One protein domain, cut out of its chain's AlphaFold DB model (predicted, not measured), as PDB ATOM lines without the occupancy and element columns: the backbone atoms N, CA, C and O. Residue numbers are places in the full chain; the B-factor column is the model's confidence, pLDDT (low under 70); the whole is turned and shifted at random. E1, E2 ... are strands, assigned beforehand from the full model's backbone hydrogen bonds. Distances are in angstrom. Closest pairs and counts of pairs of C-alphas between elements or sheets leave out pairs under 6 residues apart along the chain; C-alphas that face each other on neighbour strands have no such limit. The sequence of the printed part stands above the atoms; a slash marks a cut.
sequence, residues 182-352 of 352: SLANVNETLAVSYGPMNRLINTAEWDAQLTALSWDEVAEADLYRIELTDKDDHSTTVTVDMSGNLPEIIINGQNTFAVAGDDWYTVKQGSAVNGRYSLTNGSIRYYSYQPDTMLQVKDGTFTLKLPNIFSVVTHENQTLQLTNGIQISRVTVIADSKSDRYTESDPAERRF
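What this domain is: This is residues 182 to 352 of the 352 residues of an uncharacterized protein of Butyricicoccus sp. AF10-3 (UniProt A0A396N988). A long, narrow sandwich: a branched sheet of eight strands runs along most of the rod, and at one end the sheet E5 E4 E3 E12 E13 lies face to face with part of it. At the other end, E1, E2, E7, E8, E10 and E11 of the larger sheet roll into a small, nearly closed barrel, the edge strands E7 and E11 coming near each other. The printed part has 171 residues, with thirteen strands, E1 to E13 along the chain, no named helix, and neighbours antiparallel in both sheets; the class is all strand. It is only just compact, close to loose, with a radius of gyration of the C-alphas of 18.3 A, and spans 67 by 28 by 25 A.

How they stand to each other: In the branched sheet, E10, residues 301 to 313, has E2, residues 202 to 216, on one side, and E9, residues 293 to 298, and E11, residues 319 to 321, on the other. N 304 and O 213 are 2.8 A apart, N 303 and O 296 2.9 A, N 320 and O 312 2.8 A. E9, E10 and E11 form a meander, each strand the antiparallel neighbour of the one before. E1, residues 182 to 195, is in a hairpin with E2, with N 188 and O 208 at 2.8 A. On its other side is E8, residues 284 to 289, with N 288 and O 193 at 2.8 A. E7, residues 273 to 278, is in a hairpin with E8; the closest C-alphas of E7 and E11, Tyr 277 and Leu 320, are 7.8 A apart. E6, residues 264 to 268, is beside E9, with N 265 and O 295 at 2.8 A. The second sheet runs E5, residues 248 to 251, E4, 235 to 241, E3, 223 to 230, E12, 328 to 336, and E13, 348 to 351; E3, E4 and E5 form another meander. N 227 and O 332 are 2.8 A apart. Between the sheets, the closest C-alphas of E5 and E6 are Ile 251 and Val 267, 6.7 A apart. The facing parts are 10.2 A centre to centre, with strands at 34 degrees.

Where its parts are: E1 begins at C-alpha 182, (-6.715, -3.873, -16.957), and measures 37.4 A; E2 measures 40.3 A. E1 bends by 51 degrees at residue 191, and E2 bends by 52 degrees at residue 209. E10, 28.9 A, bends by 79 degrees at residue 310. E13 ends at C-alpha 351, (-7.998, -3.855, -28.746).

The domain as a whole: The C-alphas farthest apart, Asn 281 and Arg 341, are 67.3 A apart. The links E5 to E6 and E12 to E13 are long. The printed part has no cut. Residues 256 to 262 and residue 324 have pLDDT under 70.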
ATOM      1  N   SER A 182      -7.252  -2.518 -17.119       92.62
ATOM      2  CA  SER A 182      -6.715  -3.873 -16.957       92.62
ATOM      3  C   SER A 182      -7.664  -4.929 -17.525       92.62
ATOM      4  O   SER A 182      -8.880  -4.753 -17.498       92.62
ATOM      5  N   LEU A 183      -7.106  -6.016 -18.067       93.50
ATOM      6  CA  LEU A 183      -7.868  -7.103 -18.684       93.50
ATOM      7  C   LEU A 183      -7.860  -8.354 -17.816       93.50
ATOM      8  O   LEU A 183      -6.818  -8.751 -17.296       93.50
ATOM      9  N   ALA A 184      -9.013  -9.008 -17.743       93.06
ATOM     10  CA  ALA A 184      -9.185 -10.291 -17.087       93.06
ATOM     11  C   ALA A 184     -10.097 -11.209 -17.908       93.06
ATOM     12  O   ALA A 184     -10.934 -10.750 -18.684       93.06
ATOM     13  N   ASN A 185      -9.951 -12.514 -17.694       91.00
ATOM     14  CA  ASN A 185     -10.939 -13.496 -18.121       91.00
ATOM     15  C   ASN A 185     -11.804 -13.847 -16.916       91.00
ATOM     16  O   ASN A 185     -11.271 -14.197 -15.862       91.00
ATOM     17  N   VAL A 186     -13.118 -13.761 -17.076       93.06
ATOM     18  CA  VAL A 186     -14.084 -14.057 -16.017       93.06
ATOM     19  C   VAL A 186     -15.036 -15.153 -16.469       93.06
ATOM     20  O   VAL A 186     -15.339 -15.273 -17.658       93.06
ATOM     21  N   ASN A 187     -15.470 -15.965 -15.508       92.62
ATOM     22  CA  ASN A 187     -16.505 -16.962 -15.736       92.62
ATOM     23  C   ASN A 187     -17.874 -16.300 -15.558       92.62
ATOM     24  O   ASN A 187     -18.087 -15.609 -14.564       92.62
ATOM     25  N   GLU A 188     -18.785 -16.554 -16.486       91.50
ATOM     26  CA  GLU A 188     -20.157 -16.056 -16.473       91.50
ATOM     27  C   GLU A 188     -21.121 -17.195 -16.795       91.50
ATOM     28  O   GLU A 188     -20.810 -18.066 -17.606       91.50
ATOM     29  N   THR A 189     -22.312 -17.174 -16.211       92.25
ATOM     30  CA  THR A 189     -23.379 -18.103 -16.580       92.25
ATOM     31  C   THR A 189     -24.203 -17.517 -17.724       92.25
ATOM     32  O   THR A 189     -24.735 -16.414 -17.620       92.25
ATOM     33  N   LEU A 190     -24.330 -18.255 -18.828       92.12
ATOM     34  CA  LEU A 190     -25.118 -17.857 -19.994       92.12
ATOM     35  C   LEU A 190     -26.391 -18.683 -20.111       92.12
ATOM     36  O   LEU A 190     -26.343 -19.912 -20.105       92.12
ATOM     37  N   ALA A 191     -27.517 -18.014 -20.349       93.62
ATOM     38  CA  ALA A 191     -28.731 -18.675 -20.802       93.62
ATOM     39  C   ALA A 191     -28.603 -19.035 -22.292       93.62
ATOM     40  O   ALA A 191     -28.547 -18.162 -23.161       93.62
ATOM     41  N   VAL A 192     -28.565 -20.332 -22.597       95.38
ATOM     42  CA  VAL A 192     -28.365 -20.849 -23.955       95.38
ATOM     43  C   VAL A 192     -29.593 -21.615 -24.416       95.38
ATOM     44  O   VAL A 192     -30.034 -22.568 -23.772       95.38
ATOM     45  N   SER A 193     -30.122 -21.235 -25.576       96.00
ATOM     46  CA  SER A 193     -31.163 -22.003 -26.258       96.00
ATOM     47  C   SER A 193     -30.518 -23.077 -27.129       96.00
ATOM     48  O   SER A 193     -29.569 -22.786 -27.854       96.00
ATOM     49  N   TYR A 194     -31.002 -24.319 -27.083       94.94
ATOM     50  CA  TYR A 194     -30.386 -25.439 -27.801       94.94
ATOM     51  C   TYR A 194     -31.384 -26.526 -28.229       94.94
ATOM     52  O   TYR A 194     -32.499 -26.629 -27.718       94.94
ATOM     53  N   GLY A 195     -30.980 -27.372 -29.182       92.75
ATOM     54  CA  GLY A 195     -31.753 -28.555 -29.567       92.75
ATOM     55  C   GLY A 195     -31.306 -29.234 -30.870       92.75
ATOM     56  O   GLY A 195     -30.301 -28.846 -31.472       92.75
ATOM     57  N   PRO A 196     -31.988 -30.320 -31.280       91.06
ATOM     58  CA  PRO A 196     -31.653 -31.077 -32.486       91.06
ATOM     59  C   PRO A 196     -32.221 -30.420 -33.754       91.06
ATOM     60  O   PRO A 196     -33.159 -29.629 -33.689       91.06
ATOM     61  N   MET A 197     -31.697 -30.795 -34.928       86.44
ATOM     62  CA  MET A 197     -32.243 -30.408 -36.247       86.44
ATOM     63  C   MET A 197     -32.503 -28.895 -36.407       86.44
ATOM     64  O   MET A 197     -33.503 -28.492 -36.998       86.44
ATOM     65  N   ASN A 198     -31.617 -28.058 -35.857       83.62
ATOM     66  CA  ASN A 198     -31.739 -26.598 -35.847       83.62
ATOM     67  C   ASN A 198     -33.039 -26.065 -35.200       83.62
ATOM     68  O   ASN A 198     -33.521 -24.989 -35.546       83.62
ATOM     69  N   ARG A 199     -33.627 -26.827 -34.269       87.06
ATOM     70  CA  ARG A 199     -34.779 -26.418 -33.458       87.06
ATOM     71  C   ARG A 199     -34.320 -26.144 -32.029       87.06
ATOM     72  O   ARG A 199     -33.985 -27.078 -31.304       87.06
ATOM     73  N   LEU A 200     -34.313 -24.875 -31.629       91.25
ATOM     74  CA  LEU A 200     -33.889 -24.409 -30.305       91.25
ATOM     75  C   LEU A 200     -35.052 -24.496 -29.303       91.25
ATOM     76  O   LEU A 200     -35.667 -23.495 -28.957       91.25
ATOM     77  N   ILE A 201     -35.415 -25.720 -28.926       92.00
ATOM     78  CA  ILE A 201     -36.612 -26.012 -28.113       92.00
ATOM     79  C   ILE A 201     -36.340 -26.081 -26.607       92.00
ATOM     80  O   ILE A 201     -37.289 -26.105 -25.829       92.00
ATOM     81  N   ASN A 202     -35.071 -26.138 -26.204       94.56
ATOM     82  CA  ASN A 202     -34.657 -26.223 -24.807       94.56
ATOM     83  C   ASN A 202     -33.830 -24.994 -24.423       94.56
ATOM     84  O   ASN A 202     -33.187 -24.389 -25.281       94.56
ATOM     85  N   THR A 203     -33.770 -24.702 -23.125       95.31
ATOM     86  CA  THR A 203     -32.891 -23.683 -22.540       95.31
ATOM     87  C   THR A 203     -32.083 -24.313 -21.412       95.31
ATOM     88  O   THR A 203     -32.614 -25.136 -20.668       95.31
ATOM     89  N   ALA A 204     -30.807 -23.963 -21.304       95.75
ATOM     90  CA  ALA A 204     -29.947 -24.378 -20.203       95.75
ATOM     91  C   ALA A 204     -28.913 -23.298 -19.886       95.75
ATOM     92  O   ALA A 204     -28.578 -22.481 -20.744       95.75
ATOM     93  N   GLU A 205     -28.394 -23.334 -18.665       96.06
ATOM     94  CA  GLU A 205     -27.282 -22.497 -18.229       96.06
ATOM     95  C   GLU A 205     -25.955 -23.157 -18.595       96.06
ATOM     96  O   GLU A 205     -25.751 -24.348 -18.344       96.06
ATOM     97  N   TRP A 206     -25.087 -22.404 -19.264       96.06
ATOM     98  CA  TRP A 206     -23.741 -22.831 -19.646       96.06
ATOM     99  C   TRP A 206     -22.720 -21.919 -18.974       96.06
ATOM    100  O   TRP A 206     -22.923 -20.705 -18.931       96.06
ATOM    101  N   ASP A 207     -21.607 -22.482 -18.511       94.94
ATOM    102  CA  ASP A 207     -20.496 -21.679 -18.001       94.94
ATOM    103  C   ASP A 207     -19.692 -21.139 -19.179       94.94
ATOM    104  O   ASP A 207     -19.307 -21.887 -20.076       94.94
ATOM    105  N   ALA A 208     -19.417 -19.846 -19.197       94.00
ATOM    106  CA  ALA A 208     -18.714 -19.176 -20.277       94.00
ATOM    107  C   ALA A 208     -17.515 -18.407 -19.752       94.00
ATOM    108  O   ALA A 208     -17.564 -17.832 -18.673       94.00
ATOM    109  N   GLN A 209     -16.452 -18.353 -20.548       93.75
ATOM    110  CA  GLN A 209     -15.315 -17.483 -20.289       93.75
ATOM    111  C   GLN A 209     -15.346 -16.291 -21.233       93.75
ATOM    112  O   GLN A 209     -15.297 -16.462 -22.456       93.75
ATOM    113  N   LEU A 210     -15.414 -15.094 -20.651       92.44
ATOM    114  CA  LEU A 210     -15.455 -13.826 -21.371       92.44
ATOM    115  C   LEU A 210     -14.378 -12.858 -20.889       92.44
ATOM    116  O   LEU A 210     -13.813 -13.007 -19.805       92.44
ATOM    117  N   THR A 211     -14.107 -11.848 -21.709       92.06
ATOM    118  CA  THR A 211     -13.179 -10.765 -21.382       92.06
ATOM    119  C   THR A 211     -13.858  -9.682 -20.545       92.06
ATOM    120  O   THR A 211     -14.883  -9.133 -20.945       92.06
ATOM    121  N   ALA A 212     -13.251  -9.329 -19.415       94.44
ATOM    122  CA  ALA A 212     -13.613  -8.168 -18.616       94.44
ATOM    123  C   ALA A 212     -12.499  -7.115 -18.670       94.44
ATOM    124  O   ALA A 212     -11.312  -7.443 -18.613       94.44
ATOM    125  N   LEU A 213     -12.896  -5.850 -18.768       96.81
ATOM    126  CA  LEU A 213     -12.025  -4.688 -18.630       96.81
ATOM    127  C   LEU A 213     -12.357  -3.990 -17.311       96.81
ATOM    128  O   LEU A 213     -13.531  -3.828 -16.987       96.81
ATOM    129  N   SER A 214     -11.359  -3.585 -16.533       96.44
ATOM    130  CA  SER A 214     -11.584  -2.833 -15.292       96.44
ATOM    131  C   SER A 214     -10.591  -1.697 -15.120       96.44
ATOM    132  O   SER A 214      -9.426  -1.838 -15.496       96.44
ATOM    133  N   TRP A 215     -11.049  -0.584 -14.557       97.50
ATOM    134  CA  TRP A 215     -10.221   0.570 -14.210       97.50
ATOM    135  C   TRP A 215     -10.774   1.256 -12.962       97.50
ATOM    136  O   TRP A 215     -11.973   1.192 -12.695       97.50
ATOM    137  N   ASP A 216      -9.894   1.918 -12.223       96.69
ATOM    138  CA  ASP A 216     -10.276   2.720 -11.064       96.69
ATOM    139  C   ASP A 216     -10.602   4.158 -11.471       96.69
ATOM    140  O   ASP A 216     -10.180   4.646 -12.527       96.69
ATOM    141  N   GLU A 217     -11.350   4.837 -10.610       95.38
ATOM    142  CA  GLU A 217     -11.659   6.250 -10.739       95.38
ATOM    143  C   GLU A 217     -10.380   7.107 -10.762       95.38
ATOM    144  O   GLU A 217      -9.461   6.969  -9.952       95.38
ATOM    145  N   VAL A 218     -10.335   8.031 -11.714       96.00
ATOM    146  CA  VAL A 218      -9.347   9.094 -11.819       96.00
ATOM    147  C   VAL A 218      -9.746  10.234 -10.882       96.00
ATOM    148  O   VAL A 218     -10.847  10.765 -10.966       96.00
ATOM    149  N   ALA A 219      -8.827  10.653 -10.010       93.38
ATOM    150  CA  ALA A 219      -9.064  11.759  -9.085       93.38
ATOM    151  C   ALA A 219      -9.509  13.046  -9.809       93.38
ATOM    152  O   ALA A 219      -8.882  13.451 -10.790       93.38
ATOM    153  N   GLU A 220     -10.530  13.711  -9.261       93.62
ATOM    154  CA  GLU A 220     -11.190  14.910  -9.815       93.62
ATOM    155  C   GLU A 220     -11.959  14.686 -11.134       93.62
ATOM    156  O   GLU A 220     -12.454  15.655 -11.707       93.62
ATOM    157  N   ALA A 221     -12.084  13.445 -11.620       95.69
ATOM    158  CA  ALA A 221     -12.960  13.115 -12.741       95.69
ATOM    159  C   ALA A 221     -14.365  12.772 -12.232       95.69
ATOM    160  O   ALA A 221     -14.530  11.861 -11.427       95.69
ATOM    161  N   ASP A 222     -15.382  13.468 -12.733       95.25
ATOM    162  CA  ASP A 222     -16.795  13.200 -12.425       95.25
ATOM    163  C   ASP A 222     -17.577  12.695 -13.649       95.25
ATOM    164  O   ASP A 222     -18.786  12.465 -13.575       95.25
ATOM    165  N   LEU A 223     -16.886  12.488 -14.773       96.06
ATOM    166  CA  LEU A 223     -17.462  12.051 -16.033       96.06
ATOM    167  C   LEU A 223     -16.523  11.067 -16.739       96.06
ATOM    168  O   LEU A 223     -15.313  11.270 -16.798       96.06
ATOM    169  N   TYR A 224     -17.083  10.015 -17.333       97.19
ATOM    170  CA  TYR A 224     -16.343   9.080 -18.183       97.19
ATOM    171  C   TYR A 224     -17.032   8.931 -19.523       97.19
ATOM    172  O   TYR A 224     -18.242   8.719 -19.587       97.19
ATOM    173  N   ARG A 225     -16.247   8.976 -20.598       96.88
ATOM    174  CA  ARG A 225     -16.684   8.631 -21.950       96.88
ATOM    175  C   ARG A 225     -16.044   7.309 -22.347       96.88
ATOM    176  O   ARG A 225     -14.821   7.196 -22.405       96.88
ATOM    177  N   ILE A 226     -16.880   6.314 -22.611       97.38
ATOM    178  CA  ILE A 226     -16.482   4.977 -23.041       97.38
ATOM    179  C   ILE A 226     -16.979   4.783 -24.470       97.38
ATOM    180  O   ILE A 226     -18.180   4.827 -24.739       97.38
ATOM    181  N   GLU A 227     -16.063   4.545 -25.398       96.69
ATOM    182  CA  GLU A 227     -16.388   4.220 -26.782       96.69
ATOM    183  C   GLU A 227     -16.232   2.715 -27.001       96.69
ATOM    184  O   GLU A 227     -15.146   2.154 -26.844       96.69
ATOM    185  N   LEU A 228     -17.337   2.061 -27.359       96.25
ATOM    186  CA  LEU A 228     -17.410   0.634 -27.661       96.25
ATOM    187  C   LEU A 228     -17.476   0.447 -29.179       96.25
ATOM    188  O   LEU A 228     -18.541   0.640 -29.773       96.25
ATOM    189  N   THR A 229     -16.368   0.064 -29.808       95.75
ATOM    190  CA  THR A 229     -16.323  -0.242 -31.244       95.75
ATOM    191  C   THR A 229     -16.506  -1.742 -31.467       95.75
ATOM    192  O   THR A 229     -15.758  -2.562 -30.927       95.75
ATOM    193  N   ASP A 230     -17.492  -2.119 -32.281       93.19
ATOM    194  CA  ASP A 230     -17.677  -3.515 -32.677       93.19
ATOM    195  C   ASP A 230     -16.714  -3.977 -33.783       93.19
ATOM    196  O   ASP A 230     -15.878  -3.230 -34.294       93.19
ATOM    197  N   LYS A 231     -16.771  -5.268 -34.120       89.38
ATOM    198  CA  LYS A 231     -15.943  -5.873 -35.176       89.38
ATOM    199  C   LYS A 231     -16.167  -5.274 -36.572       89.38
ATOM    200  O   LYS A 231     -15.321  -5.461 -37.441       89.38
ATOM    201  N   ASP A 232     -17.295  -4.596 -36.783       90.75
ATOM    202  CA  ASP A 232     -17.672  -3.971 -38.052       90.75
ATOM    203  C   ASP A 232     -17.393  -2.449 -38.031       90.75
ATOM    204  O   ASP A 232     -17.878  -1.722 -38.893       90.75
ATOM    205  N   ASP A 233     -16.596  -1.983 -37.055       91.50
ATOM    206  CA  ASP A 233     -16.171  -0.592 -36.826       91.50
ATOM    207  C   ASP A 233     -17.319   0.390 -36.515       91.50
ATOM    208  O   ASP A 233     -17.179   1.602 -36.680       91.50
ATOM    209  N   HIS A 234     -18.455  -0.103 -36.000       91.69
ATOM    210  CA  HIS A 234     -19.509   0.770 -35.479       91.69
ATOM    211  C   HIS A 234     -19.297   1.049 -33.990       91.69
ATOM    212  O   HIS A 234     -19.222   0.141 -33.152       91.69
ATOM    213  N   SER A 235     -19.251   2.335 -33.649       93.00
ATOM    214  CA  SER A 235     -19.055   2.798 -32.276       93.00
ATOM    215  C   SER A 235     -20.373   3.101 -31.568       93.00
ATOM    216  O   SER A 235     -21.316   3.647 -32.138       93.00
ATOM    217  N   THR A 236     -20.428   2.766 -30.285       93.56
ATOM    218  CA  THR A 236     -21.468   3.193 -29.344       93.56
ATOM    219  C   THR A 236     -20.795   3.975 -28.230       93.56
ATOM    220  O   THR A 236     -19.809   3.502 -27.670       93.56
ATOM    221  N   THR A 237     -21.303   5.172 -27.935       95.25
ATOM    222  CA  THR A 237     -20.755   6.011 -26.862       95.25
ATOM    223  C   THR A 237     -21.587   5.823 -25.607       95.25
ATOM    224  O   THR A 237     -22.807   5.995 -25.630       95.25
ATOM    225  N   VAL A 238     -20.912   5.483 -24.518       95.44
ATOM    226  CA  VAL A 238     -21.480   5.367 -23.181       95.44
ATOM    227  C   VAL A 238     -20.847   6.455 -22.332       95.44
ATOM    228  O   VAL A 238     -19.627   6.514 -22.201       95.44
ATOM    229  N   THR A 239     -21.674   7.318 -21.767       95.38
ATOM    230  CA  THR A 239     -21.250   8.331 -20.809       95.38
ATOM    231  C   THR A 239     -21.671   7.888 -19.417       95.38
ATOM    232  O   THR A 239     -22.819   7.487 -19.222       95.38
ATOM    233  N   VAL A 240     -20.748   7.959 -18.464       94.31
ATOM    234  CA  VAL A 240     -21.012   7.698 -17.048       94.31
ATOM    235  C   VAL A 240     -20.791   8.987 -16.280       94.31
ATOM    236  O   VAL A 240     -19.679   9.507 -16.262       94.31
ATOM    237  N   ASP A 241     -21.849   9.505 -15.674       93.19
ATOM    238  CA  ASP A 241     -21.823  10.698 -14.836       93.19
ATOM    239  C   ASP A 241     -21.801  10.285 -13.360       93.19
ATOM    240  O   ASP A 241     -22.728   9.647 -12.859       93.19
ATOM    241  N   MET A 242     -20.711  10.636 -12.684       91.19
ATOM    242  CA  MET A 242     -20.419  10.305 -11.289       91.19
ATOM    243  C   MET A 242     -20.684  11.480 -10.340       91.19
ATOM    244  O   MET A 242     -20.435  11.371  -9.145       91.19
ATOM    245  N   SER A 243     -21.182  12.616 -10.843       87.56
ATOM    246  CA  SER A 243     -21.374  13.828 -10.029       87.56
ATOM    247  C   SER A 243     -22.536  13.737  -9.027       87.56
ATOM    248  O   SER A 243     -22.651  14.576  -8.129       87.56
ATOM    249  N   GLY A 244     -23.419  12.746  -9.185       83.25
ATOM    250  CA  GLY A 244     -24.528  12.461  -8.277       83.25
ATOM    251  C   GLY A 244     -24.170  11.475  -7.158       83.25
ATOM    252  O   GLY A 244     -23.033  11.052  -6.999       83.25
ATOM    253  N   ASN A 245     -25.176  11.060  -6.382       79.75
ATOM    254  CA  ASN A 245     -24.999  10.026  -5.349       79.75
ATOM    255  C   ASN A 245     -24.852   8.607  -5.929       79.75
ATOM    256  O   ASN A 245     -24.381   7.709  -5.238       79.75
ATOM    257  N   LEU A 246     -25.335   8.398  -7.154       82.81
ATOM    258  CA  LEU A 246     -25.264   7.145  -7.899       82.81
ATOM    259  C   LEU A 246     -24.798   7.454  -9.325       82.81
ATOM    260  O   LEU A 246     -25.124   8.537  -9.826       82.81
ATOM    261  N   PRO A 247     -24.088   6.521  -9.981       87.44
ATOM    262  CA  PRO A 247     -23.695   6.670 -11.376       87.44
ATOM    263  C   PRO A 247     -24.930   6.790 -12.278       87.44
ATOM    264  O   PRO A 247     -25.826   5.943 -12.242       87.44
ATOM    265  N   GLU A 248     -24.966   7.818 -13.124       89.44
ATOM    266  CA  GLU A 248     -25.950   7.947 -14.200       89.44
ATOM    267  C   GLU A 248     -25.318   7.504 -15.525       89.44
ATOM    268  O   GLU A 248     -24.295   8.037 -15.956       89.44
ATOM    269  N   ILE A 249     -25.920   6.500 -16.174       90.31
ATOM    270  CA  ILE A 249     -25.402   5.909 -17.413       90.31
ATOM    271  C   ILE A 249     -26.267   6.325 -18.599       90.31
ATOM    272  O   ILE A 249     -27.470   6.039 -18.674       90.31
ATOM    273  N   ILE A 250     -25.612   6.974 -19.556       89.75
ATOM    274  CA  ILE A 250     -26.215   7.598 -20.728       89.75
ATOM    275  C   ILE A 250     -25.623   6.938 -21.973       89.75
ATOM    276  O   ILE A 250     -24.419   7.006 -22.210       89.75
ATOM    277  N   ILE A 251     -26.456   6.319 -22.807       88.88
ATOM    278  CA  ILE A 251     -26.021   5.657 -24.044       88.88
ATOM    279  C   ILE A 251     -26.472   6.502 -25.228       88.88
ATOM    280  O   ILE A 251     -27.666   6.741 -25.398       88.88
ATOM    281  N   ASN A 252     -25.530   6.959 -26.056       84.75
ATOM    282  CA  ASN A 252     -25.803   7.813 -27.220       84.75
ATOM    283  C   ASN A 252     -26.731   9.013 -26.900       84.75
ATOM    284  O   ASN A 252     -27.576   9.392 -27.711       84.75
ATOM    285  N   GLY A 253     -26.601   9.596 -25.702       77.00
ATOM    286  CA  GLY A 253     -27.420  10.726 -25.243       77.00
ATOM    287  C   GLY A 253     -28.801  10.360 -24.681       77.00
ATOM    288  O   GLY A 253     -29.583  11.262 -24.389       77.00
ATOM    289  N   GLN A 254     -29.120   9.072 -24.523       79.56
ATOM    290  CA  GLN A 254     -30.351   8.601 -23.887       79.56
ATOM    291  C   GLN A 254     -30.051   7.942 -22.536       79.56
ATOM    292  O   GLN A 254     -29.204   7.053 -22.447       79.56
ATOM    293  N   ASN A 255     -30.771   8.352 -21.491       72.19
ATOM    294  CA  ASN A 255     -30.650   7.749 -20.163       72.19
ATOM    295  C   ASN A 255     -31.095   6.287 -20.180       72.19
ATOM    296  O   ASN A 255     -32.111   5.943 -20.792       72.19
ATOM    297  N   THR A 256     -30.371   5.442 -19.450       65.19
ATOM    298  CA  THR A 256     -30.756   4.045 -19.236       65.19
ATOM    299  C   THR A 256     -31.246   3.794 -17.817       65.19
ATOM    300  O   THR A 256     -30.688   4.303 -16.853       65.19
ATOM    301  N   PHE A 257     -32.313   2.997 -17.697       57.25
ATOM    302  CA  PHE A 257     -32.962   2.653 -16.422       57.25
ATOM    303  C   PHE A 257     -32.920   1.146 -16.106       57.25
ATOM    304  O   PHE A 257     -33.591   0.692 -15.183       57.25
ATOM    305  N   ALA A 258     -32.194   0.342 -16.888       53.75
ATOM    306  CA  ALA A 258     -32.211  -1.110 -16.742       53.75
ATOM    307  C   ALA A 258     -31.063  -1.591 -15.843       53.75
ATOM    308  O   ALA A 258     -29.919  -1.662 -16.285       53.75
ATOM    309  N   VAL A 259     -31.405  -1.943 -14.601       55.00
ATOM    310  CA  VAL A 259     -30.560  -2.734 -13.701       55.00
ATOM    311  C   VAL A 259     -30.838  -4.206 -14.008       55.00
ATOM    312  O   VAL A 259     -31.893  -4.735 -13.648       55.00
ATOM    313  N   ALA A 260     -29.911  -4.878 -14.691       53.53
ATOM    314  CA  ALA A 260     -29.727  -6.299 -14.422       53.53
ATOM    315  C   ALA A 260     -29.233  -6.366 -12.968       53.53
ATOM    316  O   ALA A 260     -28.386  -5.556 -12.599       53.53
ATOM    317  N   GLY A 261     -29.829  -7.205 -12.116       58.53
ATOM    318  CA  GLY A 261     -29.560  -7.214 -10.666       58.53
ATOM    319  C   GLY A 261     -28.068  -7.100 -10.292       58.53
ATOM    320  O   GLY A 261     -27.202  -7.478 -11.075       58.53
ATOM    321  N   ASP A 262     -27.784  -6.588  -9.089       67.81
ATOM    322  CA  ASP A 262     -26.440  -6.221  -8.597       67.81
ATOM    323  C   ASP A 262     -25.781  -5.021  -9.316       67.81
ATOM    324  O   ASP A 262     -24.574  -5.020  -9.550       67.81
ATOM    325  N   ASP A 263     -26.552  -3.978  -9.650       80.19
ATOM    326  CA  ASP A 263     -26.049  -2.712 -10.224       80.19
ATOM    327  C   ASP A 263     -25.290  -2.872 -11.558       80.19
ATOM    328  O   ASP A 263     -24.375  -2.106 -11.876       80.19
ATOM    329  N   TRP A 264     -25.667  -3.876 -12.356       88.69
ATOM    330  CA  TRP A 264     -25.165  -4.050 -13.715       88.69
ATOM    331  C   TRP A 264     -26.077  -3.376 -14.738       88.69
ATOM    332  O   TRP A 264     -27.295  -3.570 -14.757       88.69
ATOM    333  N   TYR A 265     -25.464  -2.651 -15.664       88.50
ATOM    334  CA  TYR A 265     -26.142  -1.897 -16.706       88.50
ATOM    335  C   TYR A 265     -25.807  -2.479 -18.073       88.50
ATOM    336  O   TYR A 265     -24.638  -2.581 -18.450       88.50
ATOM    337  N   THR A 266     -26.829  -2.831 -18.850       90.31
ATOM    338  CA  THR A 266     -26.643  -3.218 -20.251       90.31
ATOM    339  C   THR A 266     -26.335  -1.976 -21.085       90.31
ATOM    340  O   THR A 266     -27.213  -1.143 -21.307       90.31
ATOM    341  N   VAL A 267     -25.094  -1.859 -21.568       91.31
ATOM    342  CA  VAL A 267     -24.606  -0.667 -22.293       91.31
ATOM    343  C   VAL A 267     -24.530  -0.839 -23.809       91.31
ATOM    344  O   VAL A 267     -24.510   0.138 -24.556       91.31
ATOM    345  N   LYS A 268     -24.507  -2.082 -24.292       90.31
ATOM    346  CA  LYS A 268     -24.641  -2.406 -25.714       90.31
ATOM    347  C   LYS A 268     -25.164  -3.829 -25.843       90.31
ATOM    348  O   LYS A 268     -24.576  -4.747 -25.273       90.31
ATOM    349  N   GLN A 269     -26.246  -4.007 -26.596       88.31
ATOM    350  CA  GLN A 269     -26.750  -5.343 -26.895       88.31
ATOM    351  C   GLN A 269     -25.756  -6.107 -27.767       88.31
ATOM    352  O   GLN A 269     -25.208  -5.552 -28.726       88.31
ATOM    353  N   GLY A 270     -25.532  -7.375 -27.438       85.69
ATOM    354  CA  GLY A 270     -24.710  -8.249 -28.267       85.69
ATOM    355  C   GLY A 270     -25.437  -8.749 -29.505       85.69
ATOM    356  O   GLY A 270     -26.639  -8.569 -29.682       85.69
ATOM    357  N   SER A 271     -24.695  -9.444 -30.356       88.81
ATOM    358  CA  SER A 271     -25.231 -10.234 -31.460       88.81
ATOM    359  C   SER A 271     -25.455 -11.683 -31.034       88.81
ATOM    360  O   SER A 271     -24.707 -12.235 -30.224       88.81
ATOM    361  N   ALA A 272     -26.472 -12.319 -31.617       90.00
ATOM    362  CA  ALA A 272     -26.714 -13.740 -31.416       90.00
ATOM    363  C   ALA A 272     -25.547 -14.567 -31.978       90.00
ATOM    364  O   ALA A 272     -25.211 -14.484 -33.164       90.00
ATOM    365  N   VAL A 273     -24.960 -15.403 -31.130       90.12
ATOM    366  CA  VAL A 273     -23.929 -16.368 -31.493       90.12
ATOM    367  C   VAL A 273     -24.585 -17.726 -31.649       90.12
ATOM    368  O   VAL A 273     -25.140 -18.279 -30.701       90.12
ATOM    369  N   ASN A 274     -24.504 -18.269 -32.859       91.19
ATOM    370  CA  ASN A 274     -25.086 -19.557 -33.206       91.19
ATOM    371  C   ASN A 274     -23.985 -20.567 -33.505       91.19
ATOM    372  O   ASN A 274     -22.984 -20.239 -34.144       91.19
ATOM    373  N   GLY A 275     -24.196 -21.818 -33.115       91.50
ATOM    374  CA  GLY A 275     -23.251 -22.875 -33.435       91.50
ATOM    375  C   GLY A 275     -23.835 -24.267 -33.292       91.50
ATOM    376  O   GLY A 275     -25.039 -24.461 -33.114       91.50
ATOM    377  N   ARG A 276     -22.952 -25.257 -33.412       93.00
ATOM    378  CA  ARG A 276     -23.294 -26.663 -33.218       93.00
ATOM    379  C   ARG A 276     -22.149 -27.430 -32.576       93.00
ATOM    380  O   ARG A 276     -20.989 -27.103 -32.809       93.00
ATOM    381  N   TYR A 277     -22.478 -28.488 -31.851       92.25
ATOM    382  CA  TYR A 277     -21.512 -29.438 -31.306       92.25
ATOM    383  C   TYR A 277     -22.016 -30.874 -31.456       92.25
ATOM    384  O   TYR A 277     -23.209 -31.113 -31.662       92.25
ATOM    385  N   SER A 278     -21.082 -31.823 -31.414       91.88
ATOM    386  CA  SER A 278     -21.380 -33.255 -31.507       91.88
ATOM    387  C   SER A 278     -21.293 -33.890 -30.128       91.88
ATOM    388  O   SER A 278     -20.299 -33.705 -29.425       91.88
ATOM    389  N   LEU A 279     -22.318 -34.660 -29.781       89.31
ATOM    390  CA  LEU A 279     -22.355 -35.491 -28.584       89.31
ATOM    391  C   LEU A 279     -21.477 -36.730 -28.761       89.31
ATOM    392  O   LEU A 279     -21.189 -37.151 -29.883       89.31
ATOM    393  N   THR A 280     -21.132 -37.391 -27.656       87.12
ATOM    394  CA  THR A 280     -20.351 -38.642 -27.658       87.12
ATOM    395  C   THR A 280     -21.005 -39.751 -28.488       87.12
ATOM    396  O   THR A 280     -20.318 -40.600 -29.044       87.12
ATOM    397  N   ASN A 281     -22.337 -39.730 -28.616       88.31
ATOM    398  CA  ASN A 281     -23.101 -40.676 -29.435       88.31
ATOM    399  C   ASN A 281     -23.189 -40.291 -30.931       88.31
ATOM    400  O   ASN A 281     -23.933 -40.925 -31.675       88.31
ATOM    401  N   GLY A 282     -22.492 -39.236 -31.366       88.00
ATOM    402  CA  GLY A 282     -22.484 -38.742 -32.747       88.00
ATOM    403  C   GLY A 282     -23.666 -37.845 -33.134       88.00
ATOM    404  O   GLY A 282     -23.693 -37.326 -34.248       88.00
ATOM    405  N   SER A 283     -24.639 -37.625 -32.243       90.62
ATOM    406  CA  SER A 283     -25.756 -36.708 -32.505       90.62
ATOM    407  C   SER A 283     -25.299 -35.250 -32.469       90.62
ATOM    408  O   SER A 283     -24.424 -34.883 -31.688       90.62
ATOM    409  N   ILE A 284     -25.927 -34.400 -33.284       92.88
ATOM    410  CA  ILE A 284     -25.602 -32.971 -33.369       92.88
ATOM    411  C   ILE A 284     -26.613 -32.146 -32.566       92.88
ATOM    412  O   ILE A 284     -27.828 -32.298 -32.729       92.88
ATOM    413  N   ARG A 285     -26.101 -31.218 -31.755       93.62
ATOM    414  CA  ARG A 285     -26.865 -30.164 -31.080       93.62
ATOM    415  C   ARG A 285     -26.555 -28.815 -31.709       93.62
ATOM    416  O   ARG A 285     -25.395 -28.516 -31.970       93.62
ATOM    417  N   TYR A 286     -27.585 -28.009 -31.915       94.50
ATOM    418  CA  TYR A 286     -27.479 -26.601 -32.291       94.50
ATOM    419  C   TYR A 286     -27.712 -25.745 -31.056       94.50
ATOM    420  O   TYR A 286     -28.490 -26.146 -30.189       94.50
ATOM    421  N   TYR A 287     -27.056 -24.591 -30.983       94.19
ATOM    422  CA  TYR A 287     -27.205 -23.648 -29.880       94.19
ATOM    423  C   TYR A 287     -27.235 -22.198 -30.362       94.19
ATOM    424  O   TYR A 287     -26.717 -21.887 -31.436       94.19
ATOM    425  N   SER A 288     -27.827 -21.336 -29.538       93.44
ATOM    426  CA  SER A 288     -27.857 -19.887 -29.696       93.44
ATOM    427  C   SER A 288     -27.838 -19.198 -28.334       93.44
ATOM    428  O   SER A 288     -28.550 -19.617 -27.417       93.44
ATOM    429  N   TYR A 289     -27.040 -18.145 -28.212       92.12
ATOM    430  CA  TYR A 289     -27.030 -17.237 -27.066       92.12
ATOM    431  C   TYR A 289     -26.665 -15.823 -27.532       92.12
ATOM    432  O   TYR A 289     -26.098 -15.649 -28.609       92.12
ATOM    433  N   GLN A 290     -26.984 -14.807 -26.734       91.69
ATOM    434  CA  GLN A 290     -26.736 -13.402 -27.064       91.69
ATOM    435  C   GLN A 290     -26.211 -12.695 -25.807       91.69
ATOM    436  O   GLN A 290     -27.007 -12.342 -24.942       91.69
ATOM    437  N   PRO A 291     -24.883 -12.567 -25.650       90.81
ATOM    438  CA  PRO A 291     -24.289 -11.936 -24.481       90.81
ATOM    439  C   PRO A 291     -24.265 -10.422 -24.679       90.81
ATOM    440  O   PRO A 291     -23.812  -9.951 -25.719       90.81
ATOM    441  N   ASP A 292     -24.709  -9.655 -23.695       91.31
ATOM    442  CA  ASP A 292     -24.657  -8.196 -23.761       91.31
ATOM    443  C   ASP A 292     -23.325  -7.648 -23.236       91.31
ATOM    444  O   ASP A 292     -22.610  -8.303 -22.478       91.31
ATOM    445  N   THR A 293     -22.991  -6.416 -23.627       93.06
ATOM    446  CA  THR A 293     -21.942  -5.649 -22.947       93.06
ATOM    447  C   THR A 293     -22.535  -5.049 -21.683       93.06
ATOM    448  O   THR A 293     -23.506  -4.287 -21.762       93.06
ATOM    449  N   MET A 294     -21.948  -5.369 -20.534       93.12
ATOM    450  CA  MET A 294     -22.444  -4.930 -19.232       93.12
ATOM    451  C   MET A 294     -21.413  -4.066 -18.518       93.12
ATOM    452  O   MET A 294     -20.230  -4.400 -18.510       93.12
ATOM    453  N   LEU A 295     -21.863  -2.978 -17.903       94.12
ATOM    454  CA  LEU A 295     -21.056  -2.066 -17.097       94.12
ATOM    455  C   LEU A 295     -21.527  -2.109 -15.643       94.12
ATOM    456  O   LEU A 295     -22.726  -2.107 -15.390       94.12
ATOM    457  N   GLN A 296     -20.592  -2.091 -14.706       92.81
ATOM    458  CA  GLN A 296     -20.840  -1.866 -13.286       92.81
ATOM    459  C   GLN A 296     -19.865  -0.802 -12.789       92.81
ATOM    460  O   GLN A 296     -18.709  -0.768 -13.216       92.81
ATOM    461  N   VAL A 297     -20.332   0.045 -11.876       91.69
ATOM    462  CA  VAL A 297     -19.478   0.955 -11.114       91.69
ATOM    463  C   VAL A 297     -19.707   0.667  -9.644       91.69
ATOM    464  O   VAL A 297     -20.825   0.801  -9.152       91.69
ATOM    465  N   LYS A 298     -18.659   0.229  -8.951       89.88
ATOM    466  CA  LYS A 298     -18.748  -0.196  -7.558       89.88
ATOM    467  C   LYS A 298     -17.486   0.193  -6.811       89.88
ATOM    468  O   LYS A 298     -16.390  -0.125  -7.254       89.88
ATOM    469  N   ASP A 299     -17.658   0.878  -5.682       88.50
ATOM    470  CA  ASP A 299     -16.568   1.282  -4.784       88.50
ATOM    471  C   ASP A 299     -15.412   2.026  -5.496       88.50
ATOM    472  O   ASP A 299     -14.247   1.864  -5.142       88.50
ATOM    473  N   GLY A 300     -15.729   2.840  -6.513       88.81
ATOM    474  CA  GLY A 300     -14.740   3.586  -7.309       88.81
ATOM    475  C   GLY A 300     -14.063   2.774  -8.423       88.81
ATOM    476  O   GLY A 300     -13.221   3.308  -9.140       88.81
ATOM    477  N   THR A 301     -14.441   1.510  -8.615       94.38
ATOM    478  CA  THR A 301     -13.954   0.667  -9.711       94.38
ATOM    479  C   THR A 301     -15.044   0.477 -10.763       94.38
ATOM    480  O   THR A 301     -16.190   0.133 -10.469       94.38
ATOM    481  N   PHE A 302     -14.665   0.667 -12.022       95.88
ATOM    482  CA  PHE A 302     -15.483   0.387 -13.190       95.88
ATOM    483  C   PHE A 302     -15.155  -1.013 -13.703       95.88
ATOM    484  O   PHE A 302     -13.985  -1.366 -13.863       95.88
ATOM    485  N   THR A 303     -16.176  -1.805 -14.012       95.88
ATOM    486  CA  THR A 303     -16.019  -3.124 -14.630       95.88
ATOM    487  C   THR A 303     -16.919  -3.243 -15.847       95.88
ATOM    488  O   THR A 303     -18.133  -3.100 -15.759       95.88
ATOM    489  N   LEU A 304     -16.313  -3.547 -16.990       96.25
ATOM    490  CA  LEU A 304     -16.981  -3.755 -18.263       96.25
ATOM    491  C   LEU A 304     -16.820  -5.221 -18.683       96.25
ATOM    492  O   LEU A 304     -15.725  -5.646 -19.053       96.25
ATOM    493  N   LYS A 305     -17.905  -5.995 -18.645       94.88
ATOM    494  CA  LYS A 305     -17.954  -7.350 -19.209       94.88
ATOM    495  C   LYS A 305     -18.256  -7.246 -20.696       94.88
ATOM    496  O   LYS A 305     -19.292  -6.709 -21.089       94.88
ATOM    497  N   LEU A 306     -17.340  -7.744 -21.521       94.81
ATOM    498  CA  LEU A 306     -17.485  -7.731 -22.969       94.81
ATOM    499  C   LEU A 306     -18.164  -9.017 -23.458       94.81
ATOM    500  O   LEU A 306     -17.899 -10.095 -22.927       94.81
ATOM    501  N   PRO A 307     -18.932  -8.953 -24.555       92.56
ATOM    502  CA  PRO A 307     -19.553 -10.117 -25.197       92.56
ATOM    503  C   PRO A 307     -18.551 -11.056 -25.905       92.56
ATOM    504  O   PRO A 307     -18.952 -11.960 -26.643       92.56
ATOM    505  N   ASN A 308     -17.247 -10.841 -25.703       92.19
ATOM    506  CA  ASN A 308     -16.153 -11.581 -26.321       92.19
ATOM    507  C   ASN A 308     -15.929 -12.920 -25.598       92.19
ATOM    508  O   ASN A 308     -15.049 -13.033 -24.744       92.19
ATOM    509  N   ILE A 309     -16.736 -13.932 -25.924       91.50
ATOM    510  CA  ILE A 309     -16.639 -15.270 -25.321       91.50
ATOM    511  C   ILE A 309     -15.740 -16.162 -26.171       91.50
ATOM    512  O   ILE A 309     -15.995 -16.359 -27.358       91.50
ATOM    513  N   PHE A 310     -14.729 -16.764 -25.551       89.50
ATOM    514  CA  PHE A 310     -13.782 -17.651 -26.235       89.50
ATOM    515  C   PHE A 310     -13.948 -19.125 -25.851       89.50
ATOM    516  O   PHE A 310     -13.540 -20.002 -26.612       89.50
ATOM    517  N   SER A 311     -14.597 -19.430 -24.724       92.44
ATOM    518  CA  SER A 311     -14.922 -20.805 -24.341       92.44
ATOM    519  C   SER A 311     -16.257 -20.898 -23.612       92.44
ATOM    520  O   SER A 311     -16.632 -19.983 -22.882       92.44
ATOM    521  N   VAL A 312     -16.964 -22.013 -23.807       94.31
ATOM    522  CA  VAL A 312     -18.160 -22.372 -23.037       94.31
ATOM    523  C   VAL A 312     -18.111 -23.837 -22.608       94.31
ATOM    524  O   VAL A 312     -17.592 -24.683 -23.337       94.31
ATOM    525  N   VAL A 313     -18.679 -24.150 -21.453       95.12
ATOM    526  CA  VAL A 313     -18.950 -25.502 -20.969       95.12
ATOM    527  C   VAL A 313     -20.453 -25.711 -21.016       95.12
ATOM    528  O   VAL A 313     -21.223 -24.996 -20.380       95.12
ATOM    529  N   THR A 314     -20.886 -26.675 -21.822       94.06
ATOM    530  CA  THR A 314     -22.308 -26.979 -21.965       94.06
ATOM    531  C   THR A 314     -22.855 -27.637 -20.699       94.06
ATOM    532  O   THR A 314     -22.126 -28.290 -19.959       94.06
ATOM    533  N   HIS A 315     -24.176 -27.587 -20.518       90.25
ATOM    534  CA  HIS A 315     -24.890 -28.372 -19.495       90.25
ATOM    535  C   HIS A 315     -24.658 -29.902 -19.569       90.25
ATOM    536  O   HIS A 315     -24.975 -30.630 -18.633       90.25
ATOM    537  N   GLU A 316     -24.123 -30.403 -20.687       90.19
ATOM    538  CA  GLU A 316     -23.721 -31.802 -20.893       90.19
ATOM    539  C   GLU A 316     -22.218 -32.008 -20.569       90.19
ATOM    540  O   GLU A 316     -21.636 -33.025 -20.942       90.19
ATOM    541  N   ASN A 317     -21.586 -31.053 -19.870       90.88
ATOM    542  CA  ASN A 317     -20.170 -31.019 -19.475       90.88
ATOM    543  C   ASN A 317     -19.180 -31.112 -20.646       90.88
ATOM    544  O   ASN A 317     -18.084 -31.662 -20.511       90.88
ATOM    545  N   GLN A 318     -19.546 -30.564 -21.808       92.12
ATOM    546  CA  GLN A 318     -18.658 -30.494 -22.964       92.12
ATOM    547  C   GLN A 318     -18.064 -29.095 -23.101       92.12
ATOM    548  O   GLN A 318     -18.793 -28.112 -23.199       92.12
ATOM    549  N   THR A 319     -16.739 -29.002 -23.167       93.62
ATOM    550  CA  THR A 319     -16.054 -27.734 -23.436       93.62
ATOM    551  C   THR A 319     -16.014 -27.453 -24.934       93.62
ATOM    552  O   THR A 319     -15.521 -28.266 -25.719       93.62
ATOM    553  N   LEU A 320     -16.495 -26.278 -25.328       92.19
ATOM    554  CA  LEU A 320     -16.422 -25.746 -26.683       92.19
ATOM    555  C   LEU A 320     -15.458 -24.555 -26.693       92.19
ATOM    556  O   LEU A 320     -15.536 -23.672 -25.838       92.19
ATOM    557  N   GLN A 321     -14.546 -24.537 -27.665       90.31
ATOM    558  CA  GLN A 321     -13.669 -23.398 -27.943       90.31
ATOM    559  C   GLN A 321     -14.236 -22.625 -29.133       90.31
ATOM    560  O   GLN A 321     -14.588 -23.222 -30.153       90.31
ATOM    561  N   LEU A 322     -14.346 -21.308 -28.999       85.50
ATOM    562  CA  LEU A 322     -14.981 -20.431 -29.976       85.50
ATOM    563  C   LEU A 322     -13.911 -19.612 -30.698       85.50
ATOM    564  O   LEU A 322     -13.184 -18.840 -30.085       85.50
ATOM    565  N   THR A 323     -13.823 -19.766 -32.018       71.38
ATOM    566  CA  THR A 323     -12.806 -19.096 -32.847       71.38
ATOM    567  C   THR A 323     -13.222 -17.715 -33.363       71.38
ATOM    568  O   THR A 323     -12.351 -16.931 -33.716       71.38
ATOM    569  N   ASN A 324     -14.520 -17.387 -33.361       69.19
ATOM    570  CA  ASN A 324     -15.075 -16.105 -33.832       69.19
ATOM    571  C   ASN A 324     -15.878 -15.385 -32.730       69.19
ATOM    572  O   ASN A 324     -16.946 -14.833 -32.985       69.19
ATOM    573  N   GLY A 325     -15.396 -15.446 -31.487       72.81
ATOM    574  CA  GLY A 325     -16.101 -14.909 -30.320       72.81
ATOM    575  C   GLY A 325     -16.086 -13.384 -30.184       72.81
ATOM    576  O   GLY A 325     -16.832 -12.853 -29.369       72.81
ATOM    577  N   ILE A 326     -15.252 -12.681 -30.958       82.56
ATOM    578  CA  ILE A 326     -15.061 -11.232 -30.833       82.56
ATOM    579  C   ILE A 326     -16.258 -10.497 -31.437       82.56
ATOM    580  O   ILE A 326     -16.516 -10.580 -32.638       82.56
ATOM    581  N   GLN A 327     -16.958  -9.739 -30.599       89.94
ATOM    582  CA  GLN A 327     -18.004  -8.809 -31.023       89.94
ATOM    583  C   GLN A 327     -17.583  -7.354 -30.802       89.94
ATOM    584  O   GLN A 327     -17.916  -6.507 -31.626       89.94
ATOM    585  N   ILE A 328     -16.813  -7.072 -29.744       93.44
ATOM    586  CA  ILE A 328     -16.201  -5.764 -29.474       93.44
ATOM    587  C   ILE A 328     -14.714  -5.843 -29.799       93.44
ATOM    588  O   ILE A 328     -13.986  -6.612 -29.176       93.44
ATOM    589  N   SER A 329     -14.273  -5.054 -30.775       94.19
ATOM    590  CA  SER A 329     -12.892  -5.049 -31.268       94.19
ATOM    591  C   SER A 329     -12.022  -4.017 -30.554       94.19
ATOM    592  O   SER A 329     -10.810  -4.202 -30.437       94.19
ATOM    593  N   ARG A 330     -12.630  -2.931 -30.060       95.75
ATOM    594  CA  ARG A 330     -11.926  -1.841 -29.385       95.75
ATOM    595  C   ARG A 330     -12.796  -1.197 -28.312       95.75
ATOM    596  O   ARG A 330     -13.987  -0.969 -28.515       95.75
ATOM    597  N   VAL A 331     -12.164  -0.887 -27.184       97.38
ATOM    598  CA  VAL A 331     -12.727  -0.069 -26.108       97.38
ATOM    599  C   VAL A 331     -11.781   1.092 -25.846       97.38
ATOM    600  O   VAL A 331     -10.586   0.872 -25.637       97.38
ATOM    601  N   THR A 332     -12.318   2.307 -25.830       97.50
ATOM    602  CA  THR A 332     -11.584   3.520 -25.460       97.50
ATOM    603  C   THR A 332     -12.253   4.160 -24.256       97.50
ATOM    604  O   THR A 332     -13.457   4.397 -24.292       97.50
ATOM    605  N   VAL A 333     -11.490   4.438 -23.199       98.00
ATOM    606  CA  VAL A 333     -11.986   5.105 -21.985       98.00
ATOM    607  C   VAL A 333     -11.290   6.451 -21.822       98.00
ATOM    608  O   VAL A 333     -10.064   6.529 -21.892       98.00
ATOM    609  N   ILE A 334     -12.071   7.506 -21.602       97.94
ATOM    610  CA  ILE A 334     -11.593   8.876 -21.391       97.94
ATOM    611  C   ILE A 334     -12.232   9.401 -20.106       97.94
ATOM    612  O   ILE A 334     -13.456   9.357 -19.971       97.94
ATOM    613  N   ALA A 335     -11.405   9.869 -19.169       97.75
ATOM    614  CA  ALA A 335     -11.860  10.554 -17.963       97.75
ATOM    615  C   ALA A 335     -12.010  12.052 -18.245       97.75
ATOM    616  O   ALA A 335     -11.170  12.653 -18.918       97.75
ATOM    617  N   ASP A 336     -13.070  12.651 -17.724       96.62
ATOM    618  CA  ASP A 336     -13.420  14.052 -17.923       96.62
ATOM    619  C   ASP A 336     -14.020  14.644 -16.636       96.62
ATOM    620  O   ASP A 336     -14.289  13.933 -15.664       96.62
ATOM    621  N   SER A 337     -14.196  15.963 -16.609       95.06
ATOM    622  CA  SER A 337     -14.826  16.653 -15.490       95.06
ATOM    623  C   SER A 337     -15.742  17.783 -15.954       95.06
ATOM    624  O   SER A 337     -15.382  18.575 -16.825       95.06
ATOM    625  N   LYS A 338     -16.879  17.962 -15.278       93.12
ATOM    626  CA  LYS A 338     -17.778  19.112 -15.477       93.12
ATOM    627  C   LYS A 338     -17.160  20.444 -15.048       93.12
ATOM    628  O   LYS A 338     -17.593  21.504 -15.501       93.12
ATOM    629  N   SER A 339     -16.175  20.410 -14.154       92.31
ATOM    630  CA  SER A 339     -15.415  21.585 -13.738       92.31
ATOM    631  C   SER A 339     -14.465  22.030 -14.851       92.31
ATOM    632  O   SER A 339     -13.622  21.264 -15.311       92.31
ATOM    633  N   ASP A 340     -14.511  23.316 -15.200       91.06
ATOM    634  CA  ASP A 340     -13.657  23.922 -16.228       91.06
ATOM    635  C   ASP A 340     -12.174  24.026 -15.822       91.06
ATOM    636  O   ASP A 340     -11.332  24.447 -16.612       91.06
ATOM    637  N   ARG A 341     -11.841  23.650 -14.585       93.56
ATOM    638  CA  ARG A 341     -10.476  23.615 -14.037       93.56
ATOM    639  C   ARG A 341      -9.674  22.419 -14.549       93.56
ATOM    640  O   ARG A 341      -8.444  22.436 -14.462       93.56
ATOM    641  N   TYR A 342     -10.363  21.417 -15.088       95.56
ATOM    642  CA  TYR A 342      -9.769  20.197 -15.614       95.56
ATOM    643  C   TYR A 342     -10.010  20.082 -17.118       95.56
ATOM    644  O   TYR A 342     -10.914  20.706 -17.671       95.56
ATOM    645  N   THR A 343      -9.163  19.313 -17.789       95.50
ATOM    646  CA  THR A 343      -9.360  18.907 -19.183       95.50
ATOM    647  C   THR A 343      -9.321  17.392 -19.277       95.50
ATOM    648  O   THR A 343      -8.602  16.760 -18.495       95.50
ATOM    649  N   GLU A 344     -10.030  16.840 -20.263       96.00
ATOM    650  CA  GLU A 344     -10.097  15.397 -20.500       96.00
ATOM    651  C   GLU A 344      -8.713  14.729 -20.527       96.00
ATOM    652  O   GLU A 344      -7.699  15.316 -20.934       96.00
ATOM    653  N   SER A 345      -8.680  13.489 -20.051       97.44
ATOM    654  CA  SER A 345      -7.482  12.664 -20.042       97.44
ATOM    655  C   SER A 345      -7.058  12.273 -21.456       97.44
ATOM    656  O   SER A 345      -7.826  12.355 -22.415       97.44
ATOM    657  N   ASP A 346      -5.839  11.747 -21.589       96.31
ATOM    658  CA  ASP A 346      -5.530  10.947 -22.775       96.31
ATOM    659  C   ASP A 346      -6.414   9.684 -22.818       96.31
ATOM    660  O   ASP A 346      -6.776   9.148 -21.761       96.31
ATOM    661  N   PRO A 347      -6.781   9.201 -24.020       96.12
ATOM    662  CA  PRO A 347      -7.599   8.007 -24.170       96.12
ATOM    663  C   PRO A 347      -6.844   6.740 -23.763       96.12
ATOM    664  O   PRO A 347      -5.744   6.460 -24.246       96.12
ATOM    665  N   ALA A 348      -7.478   5.919 -22.929       95.88
ATOM    666  CA  ALA A 348      -7.027   4.576 -22.602       95.88
ATOM    667  C   ALA A 348      -7.672   3.561 -23.561       95.88
ATOM    668  O   ALA A 348      -8.806   3.125 -23.356       95.88
ATOM    669  N   GLU A 349      -6.951   3.196 -24.626       95.38
ATOM    670  CA  GLU A 349      -7.430   2.258 -25.652       95.38
ATOM    671  C   GLU A 349      -7.008   0.801 -25.366       95.38
ATOM    672  O   GLU A 349      -5.875   0.500 -24.958       95.38
ATOM    673  N   ARG A 350      -7.928  -0.130 -25.635       94.75
ATOM    674  CA  ARG A 350      -7.700  -1.581 -25.662       94.75
ATOM    675  C   ARG A 350      -8.309  -2.185 -26.922       94.75
ATOM    676  O   ARG A 350      -9.426  -1.837 -27.291       94.75
ATOM    677  N   ARG A 351      -7.572  -3.098 -27.559       92.38
ATOM    678  CA  ARG A 351      -7.998  -3.855 -28.746       92.38
ATOM    679  C   ARG A 351      -8.033  -5.349 -28.442       92.38
ATOM    680  O   ARG A 351      -7.237  -5.800 -27.615       92.38
ATOM    681  N   PHE A 352      -8.921  -6.074 -29.117       88.69
ATOM    682  CA  PHE A 352      -9.222  -7.489 -28.876       88.69
ATOM    683  C   PHE A 352      -9.082  -8.346 -30.126       88.69
ATOM    684  O   PHE A 352      -9.430  -7.849 -31.222       88.69
TER     685      PHE A 352